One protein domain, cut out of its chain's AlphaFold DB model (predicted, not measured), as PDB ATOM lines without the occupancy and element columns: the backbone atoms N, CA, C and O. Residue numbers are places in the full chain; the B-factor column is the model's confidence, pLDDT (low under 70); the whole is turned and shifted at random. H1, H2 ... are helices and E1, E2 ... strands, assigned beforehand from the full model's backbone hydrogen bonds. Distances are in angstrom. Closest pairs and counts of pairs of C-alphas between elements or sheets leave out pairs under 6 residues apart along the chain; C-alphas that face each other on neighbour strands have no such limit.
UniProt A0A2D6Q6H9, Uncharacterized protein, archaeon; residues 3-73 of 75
ATOM      1  N   ASN A   3      10.049   7.579   8.678       75.12
ATOM      2  CA  ASN A   3      10.566   7.385   7.323       75.12
ATOM      3  C   ASN A   3       9.654   8.089   6.322       75.12
ATOM      4  O   ASN A   3       8.439   7.966   6.415       75.12
ATOM      5  N   TYR A   4      10.244   8.773   5.350       73.00
ATOM      6  CA  TYR A   4       9.538   9.507   4.303       73.00
ATOM      7  C   TYR A   4      10.039   9.083   2.926       73.00
ATOM      8  O   TYR A   4      11.165   8.598   2.786       73.00
ATOM      9  N   LEU A   5       9.219   9.321   1.902       75.38
ATOM     10  CA  LEU A   5       9.628   9.180   0.509       75.38
ATOM     11  C   LEU A   5       9.971  10.544  -0.073       75.38
ATOM     12  O   LEU A   5       9.226  11.512   0.084       75.38
ATOM     13  N   PHE A   6      11.089  10.608  -0.783       76.06
ATOM     14  CA  PHE A   6      11.576  11.826  -1.411       76.06
ATOM     15  C   PHE A   6      11.863  11.594  -2.893       76.06
ATOM     16  O   PHE A   6      12.523  10.621  -3.238       76.06
ATOM     17  N   LEU A   7      11.430  12.510  -3.761       76.38
ATOM     18  CA  LEU A   7      11.696  12.455  -5.199       76.38
ATOM     19  C   LEU A   7      13.053  13.082  -5.551       76.38
ATOM     20  O   LEU A   7      13.191  14.300  -5.545       76.38
ATOM     21  N   CYS A   8      14.038  12.270  -5.938       77.69
ATOM     22  CA  CYS A   8      15.340  12.756  -6.390       77.69
ATOM     23  C   CYS A   8      15.204  13.649  -7.632       77.69
ATOM     24  O   CYS A   8      14.737  13.207  -8.683       77.69
ATOM     25  N   ASN A   9      15.686  14.891  -7.552       74.75
ATOM     26  CA  ASN A   9      15.595  15.842  -8.663       74.75
ATOM     27  C   ASN A   9      16.407  15.434  -9.898       74.75
ATOM     28  O   ASN A   9      16.060  15.871 -10.995       74.75
ATOM     29  N   GLN A  10      17.436  14.600  -9.725       77.88
ATOM     30  CA  GLN A  10      18.349  14.188 -10.787       77.88
ATOM     31  C   GLN A  10      17.811  12.996 -11.586       77.88
ATOM     32  O   GLN A  10      17.593  13.111 -12.787       77.88
ATOM     33  N   CYS A  11      17.561  11.855 -10.936       79.69
ATOM     34  CA  CYS A  11      17.048  10.665 -11.626       79.69
ATOM     35  C   CYS A  11      15.520  10.617 -11.728       79.69
ATOM     36  O   CYS A  11      14.992   9.727 -12.390       79.69
ATOM     37  N   LYS A  12      14.812  11.546 -11.072       80.12
ATOM     38  CA  LYS A  12      13.343  11.549 -10.960       80.12
ATOM     39  C   LYS A  12      12.783  10.247 -10.367       80.12
ATOM     40  O   LYS A  12      11.643   9.892 -10.640       80.12
ATOM     41  N   LEU A  13      13.578   9.563  -9.539       81.81
ATOM     42  CA  LEU A  13      13.166   8.393  -8.764       81.81
ATOM     43  C   LEU A  13      13.048   8.743  -7.288       81.81
ATOM     44  O   LEU A  13      13.761   9.606  -6.772       81.81
ATOM     45  N   TYR A  14      12.171   8.033  -6.598       79.50
ATOM     46  CA  TYR A  14      12.011   8.144  -5.164       79.50
ATOM     47  C   TYR A  14      13.135   7.422  -4.420       79.50
ATOM     48  O   TYR A  14      13.623   6.373  -4.845       79.50
ATOM     49  N   GLY A  15      13.541   8.004  -3.298       80.62
ATOM     50  CA  GLY A  15      14.367   7.379  -2.274       80.62
ATOM     51  C   GLY A  15      13.681   7.466  -0.915       80.62
ATOM     52  O   GLY A  15      12.741   8.243  -0.726       80.62
ATOM     53  N   THR A  16      14.169   6.680   0.039       77.81
ATOM     54  CA  THR A  16      13.720   6.742   1.429       77.81
ATOM     55  C   THR A  16      14.615   7.693   2.228       77.81
ATOM     56  O   THR A  16      15.825   7.804   2.005       77.81
ATOM     57  N   GLY A  17      14.014   8.431   3.155       77.81
ATOM     58  CA  GLY A  17      14.713   9.312   4.086       77.81
ATOM     59  C   GLY A  17      14.206   9.113   5.503       77.81
ATOM     60  O   GLY A  17      13.071   8.687   5.701       77.81
ATOM     61  N   GLN A  18      15.043   9.428   6.487       74.56
ATOM     62  CA  GLN A  18      14.706   9.311   7.903       74.56
ATOM     63  C   GLN A  18      14.787  10.667   8.580       74.56
ATOM     64  O   GLN A  18      15.706  11.454   8.327       74.56
ATOM     65  N   SER A  19      13.836  10.932   9.472       71.75
ATOM     66  CA  SER A  19      13.919  12.101  10.329       71.75
ATOM     67  C   SER A  19      13.274  11.946  11.698       71.75
ATOM     68  O   SER A  19      12.341  11.174  11.909       71.75
ATOM     69  N   LYS A  20      13.801  12.715  12.648       70.44
ATOM     70  CA  LYS A  20      13.198  12.977  13.955       70.44
ATOM     71  C   LYS A  20      12.314  14.235  13.946       70.44
ATOM     72  O   LYS A  20      11.496  14.383  14.841       70.44
ATOM     73  N   ASP A  21      12.461  15.103  12.945       70.81
ATOM     74  CA  ASP A  21      11.774  16.388  12.805       70.81
ATOM     75  C   ASP A  21      11.038  16.445  11.456       70.81
ATOM     76  O   ASP A  21      11.630  16.237  10.396       70.81
ATOM     77  N   ILE A  22       9.745  16.769  11.479       63.75
ATOM     78  CA  ILE A  22       8.920  16.865  10.265       63.75
ATOM     79  C   ILE A  22       9.423  17.953   9.302       63.75
ATOM     80  O   ILE A  22       9.088  17.930   8.120       63.75
ATOM     81  N   ARG A  23      10.193  18.932   9.801       67.12
ATOM     82  CA  ARG A  23      10.673  20.107   9.057       67.12
ATOM     83  C   ARG A  23      12.081  19.940   8.492       67.12
ATOM     84  O   ARG A  23      12.491  20.732   7.644       67.12
ATOM     85  N   LYS A  24      12.839  18.948   8.952       69.88
ATOM     86  CA  LYS A  24      14.221  18.705   8.521       69.88
ATOM     87  C   LYS A  24      14.379  17.228   8.273       69.88
ATOM     88  O   LYS A  24      14.265  16.481   9.223       69.88
ATOM     89  N   TYR A  25      14.697  16.781   7.070       72.12
ATOM     90  CA  TYR A  25      14.987  15.366   6.839       72.12
ATOM     91  C   TYR A  25      16.206  15.197   5.944       72.12
ATOM     92  O   TYR A  25      16.500  16.026   5.083       72.12
ATOM     93  N   SER A  26      16.944  14.116   6.186       71.44
ATOM     94  CA  SER A  26      18.036  13.681   5.319       71.44
ATOM     95  C   SER A  26      17.541  12.477   4.534       71.44
ATOM     96  O   SER A  26      16.989  11.547   5.126       71.44
ATOM     97  N   TYR A  27      17.714  12.488   3.218       74.06
ATOM     98  CA  TYR A  27      17.391  11.330   2.390       74.06
ATOM     99  C   TYR A  27      18.599  10.898   1.568       74.06
ATOM    100  O   TYR A  27      19.517  11.680   1.308       74.06
ATOM    101  N   HIS A  28      18.580   9.631   1.166       73.81
ATOM    102  CA  HIS A  28      19.591   9.029   0.308       73.81
ATOM    103  C   HIS A  28      18.903   8.441  -0.920       73.81
ATOM    104  O   HIS A  28      18.021   7.591  -0.821       73.81
ATOM    105  N   CYS A  29      19.289   8.913  -2.101       75.00
ATOM    106  CA  CYS A  29      18.880   8.290  -3.349       75.00
ATOM    107  C   CYS A  29      19.816   7.116  -3.657       75.00
ATOM    108  O   CYS A  29      20.974   7.334  -4.010       75.00
ATOM    109  N   PHE A  30      19.310   5.884  -3.586       72.44
ATOM    110  CA  PHE A  30      20.091   4.677  -3.884       72.44
ATOM    111  C   PHE A  30      20.541   4.580  -5.349       72.44
ATOM    112  O   PHE A  30      21.582   4.002  -5.628       72.44
ATOM    113  N   ARG A  31      19.794   5.178  -6.288       76.81
ATOM    114  CA  ARG A  31      20.140   5.171  -7.720       76.81
ATOM    115  C   ARG A  31      21.335   6.077  -8.029       76.81
ATOM    116  O   ARG A  31      22.222   5.691  -8.773       76.81
ATOM    117  N   CYS A  32      21.340   7.290  -7.476       78.12
ATOM    118  CA  CYS A  32      22.388   8.290  -7.725       78.12
ATOM    119  C   CYS A  32      23.482   8.299  -6.648       78.12
ATOM    120  O   CYS A  32      24.392   9.118  -6.717       78.12
ATOM    121  N   ASN A  33      23.343   7.466  -5.613       77.56
ATOM    122  CA  ASN A  33      24.144   7.464  -4.390       77.56
ATOM    123  C   ASN A  33      24.278   8.843  -3.698       77.56
ATOM    124  O   ASN A  33      25.233   9.097  -2.967       77.56
ATOM    125  N   ARG A  34      23.320   9.754  -3.912       73.19
ATOM    126  CA  ARG A  34      23.354  11.118  -3.362       73.19
ATOM    127  C   ARG A  34      22.625  11.207  -2.033       73.19
ATOM    128  O   ARG A  34      21.492  10.739  -1.918       73.19
ATOM    129  N   LYS A  35      23.256  11.863  -1.061       75.94
ATOM    130  CA  LYS A  35      22.642  12.249   0.211       75.94
ATOM    131  C   LYS A  35      22.350  13.738   0.182       75.94
ATOM    132  O   LYS A  35      23.256  14.531  -0.048       75.94
ATOM    133  N   GLU A  36      21.110  14.114   0.450       72.62
ATOM    134  CA  GLU A  36      20.717  15.519   0.519       72.62
ATOM    135  C   GLU A  36      19.975  15.781   1.828       72.62
ATOM    136  O   GLU A  36      19.162  14.978   2.297       72.62
ATOM    137  N   LYS A  37      20.303  16.918   2.444       71.75
ATOM    138  CA  LYS A  37      19.609  17.435   3.619       71.75
ATOM    139  C   LYS A  37      18.599  18.455   3.139       71.75
ATOM    140  O   LYS A  37      18.975  19.489   2.594       71.75
ATOM    141  N   VAL A  38      17.328  18.176   3.372       67.25
ATOM    142  CA  VAL A  38      16.254  19.093   3.025       67.25
ATOM    143  C   VAL A  38      15.728  19.728   4.295       67.25
ATOM    144  O   VAL A  38      15.276  19.050   5.219       67.25
ATOM    145  N   ILE A  39      15.778  21.054   4.320       64.44
ATOM    146  CA  ILE A  39      15.080  21.868   5.305       64.44
ATOM    147  C   ILE A  39      13.826  22.371   4.601       64.44
ATOM    148  O   ILE A  39      13.930  23.122   3.632       64.44
ATOM    149  N   LEU A  40      12.647  21.963   5.070       58.50
ATOM    150  CA  LEU A  40      11.381  22.531   4.619       58.50
ATOM    151  C   LEU A  40      11.280  23.971   5.141       58.50
ATOM    152  O   LEU A  40      10.612  24.246   6.136       58.50
ATOM    153  N   LYS A  41      11.960  24.910   4.479       52.41
ATOM    154  CA  LYS A  41      11.547  26.313   4.499       52.41
ATOM    155  C   LYS A  41      10.314  26.398   3.605       52.41
ATOM    156  O   LYS A  41      10.308  25.812   2.526       52.41
ATOM    157  N   GLY A  42       9.241  27.011   4.104       52.41
ATOM    158  CA  GLY A  42       7.951  27.058   3.419       52.41
ATOM    159  C   GLY A  42       8.101  27.363   1.924       52.41
ATOM    160  O   GLY A  42       8.818  28.290   1.565       52.41
ATOM    161  N   ARG A  43       7.380  26.582   1.105       42.69
ATOM    162  CA  ARG A  43       7.336  26.538  -0.374       42.69
ATOM    163  C   ARG A  43       8.333  25.570  -1.037       42.69
ATOM    164  O   ARG A  43       9.520  25.838  -1.153       42.69
ATOM    165  N   GLY A  44       7.795  24.474  -1.584       45.12
ATOM    166  CA  GLY A  44       8.304  23.922  -2.848       45.12
ATOM    167  C   GLY A  44       8.927  22.529  -2.846       45.12
ATOM    168  O   GLY A  44       9.075  21.962  -3.925       45.12
ATOM    169  N   VAL A  45       9.251  21.911  -1.706       51.84
ATOM    170  CA  VAL A  45       9.746  20.527  -1.766       51.84
ATOM    171  C   VAL A  45       8.560  19.579  -1.886       51.84
ATOM    172  O   VAL A  45       7.829  19.354  -0.921       51.84
ATOM    173  N   ALA A  46       8.368  19.044  -3.091       51.88
ATOM    174  CA  ALA A  46       7.335  18.076  -3.437       51.88
ATOM    175  C   ALA A  46       7.566  16.728  -2.729       51.88
ATOM    176  O   ALA A  46       7.947  15.727  -3.335       51.88
ATOM    177  N   VAL A  47       7.330  16.687  -1.417       53.56
ATOM    178  CA  VAL A  47       7.135  15.437  -0.680       53.56
ATOM    179  C   VAL A  47       5.762  14.911  -1.084       53.56
ATOM    180  O   VAL A  47       4.755  15.269  -0.477       53.56
ATOM    181  N   ARG A  48       5.713  14.128  -2.167       52.28
ATOM    182  CA  ARG A  48       4.462  13.543  -2.681       52.28
ATOM    183  C   ARG A  48       3.845  12.523  -1.718       52.28
ATOM    184  O   ARG A  48       2.632  12.385  -1.711       52.28
ATOM    185  N   TYR A  49       4.649  11.891  -0.862       55.62
ATOM    186  CA  TYR A  49       4.168  10.966   0.166       55.62
ATOM    187  C   TYR A  49       4.673  11.399   1.544       55.62
ATOM    188  O   TYR A  49       5.825  11.165   1.920       55.62
ATOM    189  N   LYS A  50       3.798  12.082   2.285       55.94
ATOM    190  CA  LYS A  50       3.996  12.438   3.691       55.94
ATOM    191  C   LYS A  50       3.290  11.393   4.545       55.94
ATOM    192  O   LYS A  50       2.075  11.434   4.674       55.94
ATOM    193  N   GLY A  51       4.048  10.487   5.142       59.62
ATOM    194  CA  GLY A  51       3.516   9.548   6.119       59.62
ATOM    195  C   GLY A  51       4.623   9.094   7.064       59.62
ATOM    196  O   GLY A  51       5.765   8.984   6.624       59.62
ATOM    197  N   PRO A  52       4.336   8.876   8.355       69.44
ATOM    198  CA  PRO A  52       5.262   8.222   9.264       69.44
ATOM    199  C   PRO A  52       5.296   6.717   8.962       69.44
ATOM    200  O   PRO A  52       4.668   5.932   9.660       69.44
ATOM    201  N   TYR A  53       6.003   6.307   7.908       73.75
ATOM    202  CA  TYR A  53       6.056   4.892   7.530       73.75
ATOM    203  C   TYR A  53       7.025   4.111   8.421       73.75
ATOM    204  O   TYR A  53       8.109   4.610   8.775       73.75
ATOM    205  N   ALA A  54       6.692   2.850   8.717       79.69
ATOM    206  CA  ALA A  54       7.694   1.918   9.214       79.69
ATOM    207  C   ALA A  54       8.807   1.749   8.152       79.69
ATOM    208  O   ALA A  54       8.538   1.868   6.952       79.69
ATOM    209  N   PRO A  55      10.067   1.457   8.541       74.19
ATOM    210  CA  PRO A  55      11.175   1.356   7.586       74.19
ATOM    211  C   PRO A  55      10.895   0.399   6.419       74.19
ATOM    212  O   PRO A  55      11.212   0.705   5.272       74.19
ATOM    213  N   ARG A  56      10.255  -0.742   6.705       80.62
ATOM    214  CA  ARG A  56       9.897  -1.756   5.705       80.62
ATOM    215  C   ARG A  56       8.846  -1.251   4.715       80.62
ATOM    216  O   ARG A  56       9.015  -1.442   3.516       80.62
ATOM    217  N   GLU A  57       7.804  -0.584   5.202       81.12
ATOM    218  CA  GLU A  57       6.739  -0.023   4.363       81.12
ATOM    219  C   GLU A  57       7.278   1.068   3.436       81.12
ATOM    220  O   GLU A  57       7.011   1.042   2.238       81.12
ATOM    221  N   ALA A  58       8.126   1.965   3.956       77.12
ATOM    222  CA  ALA A  58       8.765   3.002   3.149       77.12
ATOM    223  C   ALA A  58       9.561   2.402   1.978       77.12
ATOM    224  O   ALA A  58       9.506   2.908   0.861       77.12
ATOM    225  N   VAL A  59      10.283   1.301   2.203       78.75
ATOM    226  CA  VAL A  59      11.037   0.621   1.138       78.75
ATOM    227  C   VAL A  59      10.110  -0.018   0.101       78.75
ATOM    228  O   VAL A  59      10.395   0.084  -1.093       78.75
ATOM    229  N   LEU A  60       9.019  -0.661   0.527       82.88
ATOM    230  CA  LEU A  60       8.059  -1.298  -0.382       82.88
ATOM    231  C   LEU A  60       7.373  -0.263  -1.278       82.88
ATOM    232  O   LEU A  60       7.493  -0.358  -2.499       82.88
ATOM    233  N   ILE A  61       6.798   0.784  -0.682       81.38
ATOM    234  CA  ILE A  61       6.132   1.863  -1.424       81.38
ATOM    235  C   ILE A  61       7.132   2.553  -2.363       81.38
ATOM    236  O   ILE A  61       6.835   2.795  -3.530       81.38
ATOM    237  N   CYS A  62       8.364   2.816  -1.904       81.19
ATOM    238  CA  CYS A  62       9.413   3.389  -2.753       81.19
ATOM    239  C   CYS A  62       9.697   2.533  -3.997       81.19
ATOM    240  O   CYS A  62       9.939   3.077  -5.076       81.19
ATOM    241  N   ARG A  63       9.715   1.202  -3.854       82.62
ATOM    242  CA  ARG A  63       9.955   0.279  -4.973       82.62
ATOM    243  C   ARG A  63       8.785   0.274  -5.947       82.62
ATOM    244  O   ARG A  63       9.037   0.333  -7.145       82.62
ATOM    245  N   GLU A  64       7.553   0.214  -5.452       84.69
ATOM    246  CA  GLU A  64       6.350   0.213  -6.293       84.69
ATOM    247  C   GLU A  64       6.245   1.496  -7.116       84.69
ATOM    248  O   GLU A  64       6.237   1.434  -8.345       84.69
ATOM    249  N   VAL A  65       6.349   2.655  -6.462       80.88
ATOM    250  CA  VAL A  65       6.277   3.956  -7.140       80.88
ATOM    251  C   VAL A  65       7.395   4.107  -8.183       80.88
ATOM    252  O   VAL A  65       7.179   4.639  -9.272       80.88
ATOM    253  N   ASN A  66       8.608   3.619  -7.900       81.94
ATOM    254  CA  ASN A  66       9.703   3.657  -8.872       81.94
ATOM    255  C   ASN A  66       9.488   2.708 -10.056       81.94
ATOM    256  O   ASN A  66       9.857   3.070 -11.172       81.94
ATOM    257  N   LYS A  67       8.902   1.521  -9.841       82.62
ATOM    258  CA  LYS A  67       8.530   0.619 -10.941       82.62
ATOM    259  C   LYS A  67       7.523   1.304 -11.858       82.62
ATOM    260  O   LYS A  67       7.739   1.296 -13.064       82.62
ATOM    261  N   GLU A  68       6.488   1.940 -11.313       79.94
ATOM    262  CA  GLU A  68       5.496   2.670 -12.113       79.94
ATOM    263  C   GLU A  68       6.124   3.790 -12.958       79.94
ATOM    264  O   GLU A  68       5.774   3.955 -14.125       79.94
ATOM    265  N   ILE A  69       7.081   4.548 -12.405       79.44
ATOM    266  CA  ILE A  69       7.786   5.612 -13.145       79.44
ATOM    267  C   ILE A  69       8.612   5.051 -14.305       79.44
ATOM    268  O   ILE A  69       8.666   5.674 -15.362       79.44
ATOM    269  N   VAL A  70       9.285   3.914 -14.103       76.00
ATOM    270  CA  VAL A  70      10.106   3.285 -15.147       76.00
ATOM    271  C   VAL A  70       9.220   2.744 -16.269       76.00
ATOM    272  O   VAL A  70       9.458   3.100 -17.416       76.00
ATOM    273  N   HIS A  71       8.150   2.011 -15.945       74.75
ATOM    274  CA  HIS A  71       7.229   1.477 -16.960       74.75
ATOM    275  C   HIS A  71       6.552   2.588 -17.779       74.75
ATOM    276  O   HIS A  71       6.331   2.427 -18.971       74.75
ATOM    277  N   LYS A  72       6.268   3.751 -17.176       66.50
ATOM    278  CA  LYS A  72       5.724   4.916 -17.899       66.50
ATOM    279  C   LYS A  72       6.712   5.598 -18.850       66.50
ATOM    280  O   LYS A  72       6.282   6.457 -19.606       66.50
ATOM    281  N   LYS A  73       8.013   5.298 -18.782       59.62
ATOM    282  CA  LYS A  73       9.015   5.844 -19.715       59.62
ATOM    283  C   LYS A  73       9.242   4.966 -20.945       59.62
ATOM    284  O   LYS A  73       9.914   5.421 -21.861       59.62
TER     285      LYS A  73
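AT A GLANCE: This is residues 3 to 73 of the 75 residues of an uncharacterized protein of archaeon (UniProt A0A2D6Q6H9). A single strongly twisted sheet of five antiparallel strands has one long helix, H1, packed over one face, running along strand E1. The E4 and E3 side of the sheet reaches beyond the helix. You have 71 residues with E1, E2, E3, E4, E5 and H1 in chain order; across the sheet the order is E4, E3, E2, E1, E5. The class is mixed, helices and strands, in two layers, a helix on one face of a sheet; it is compact, with a radius of gyration of the C-alphas of 11.6 A and spans of 33 by 25 by 21 A.

HOW THE PARTS SIT: Start at E1, residues 3 to 7, and E2, residues 14 to 21, a hairpin with N 4 and O 17 2.9 A apart. E2 and E3, residues 24 to 29, form the next hairpin, with N 18 and O 26 at 3.2 A. E3 and E4, residues 34 to 39, form a third, with N 27 and O 36 at 3.0 A. E1 to E4 are a meander, each strand the antiparallel neighbour of the one before. Edge strand E5, residues 49 to 53, is antiparallel to E1, with N 53 and O 3 at 3.3 A. H1, residues 55 to 71, is on the sheet at a height of 8.8 A, over E1 and along the strands at 10 degrees on the local plane. Its closest C-alphas to E2 are Cys 62 and Tyr 14, 5.9 A apart. In H1 every O i to N i+4 pair is within hydrogen-bond range.

IN THESE COORDINATES: Find C-alpha 3 at (10.566, 7.385, 7.323), where E1 begins. E2 is 19.8 A long; H1, 24.9 A, ends at C-alpha 71, (7.229, 1.477, -16.960).

THE WHOLE: The farthest C-alphas, Lys 20 and Lys 73, are 34.7 A apart. The printed part has no cut and no long link. Look for pLDDT under 70 at residues 22 to 24, 38 to 52 and 72 to 73.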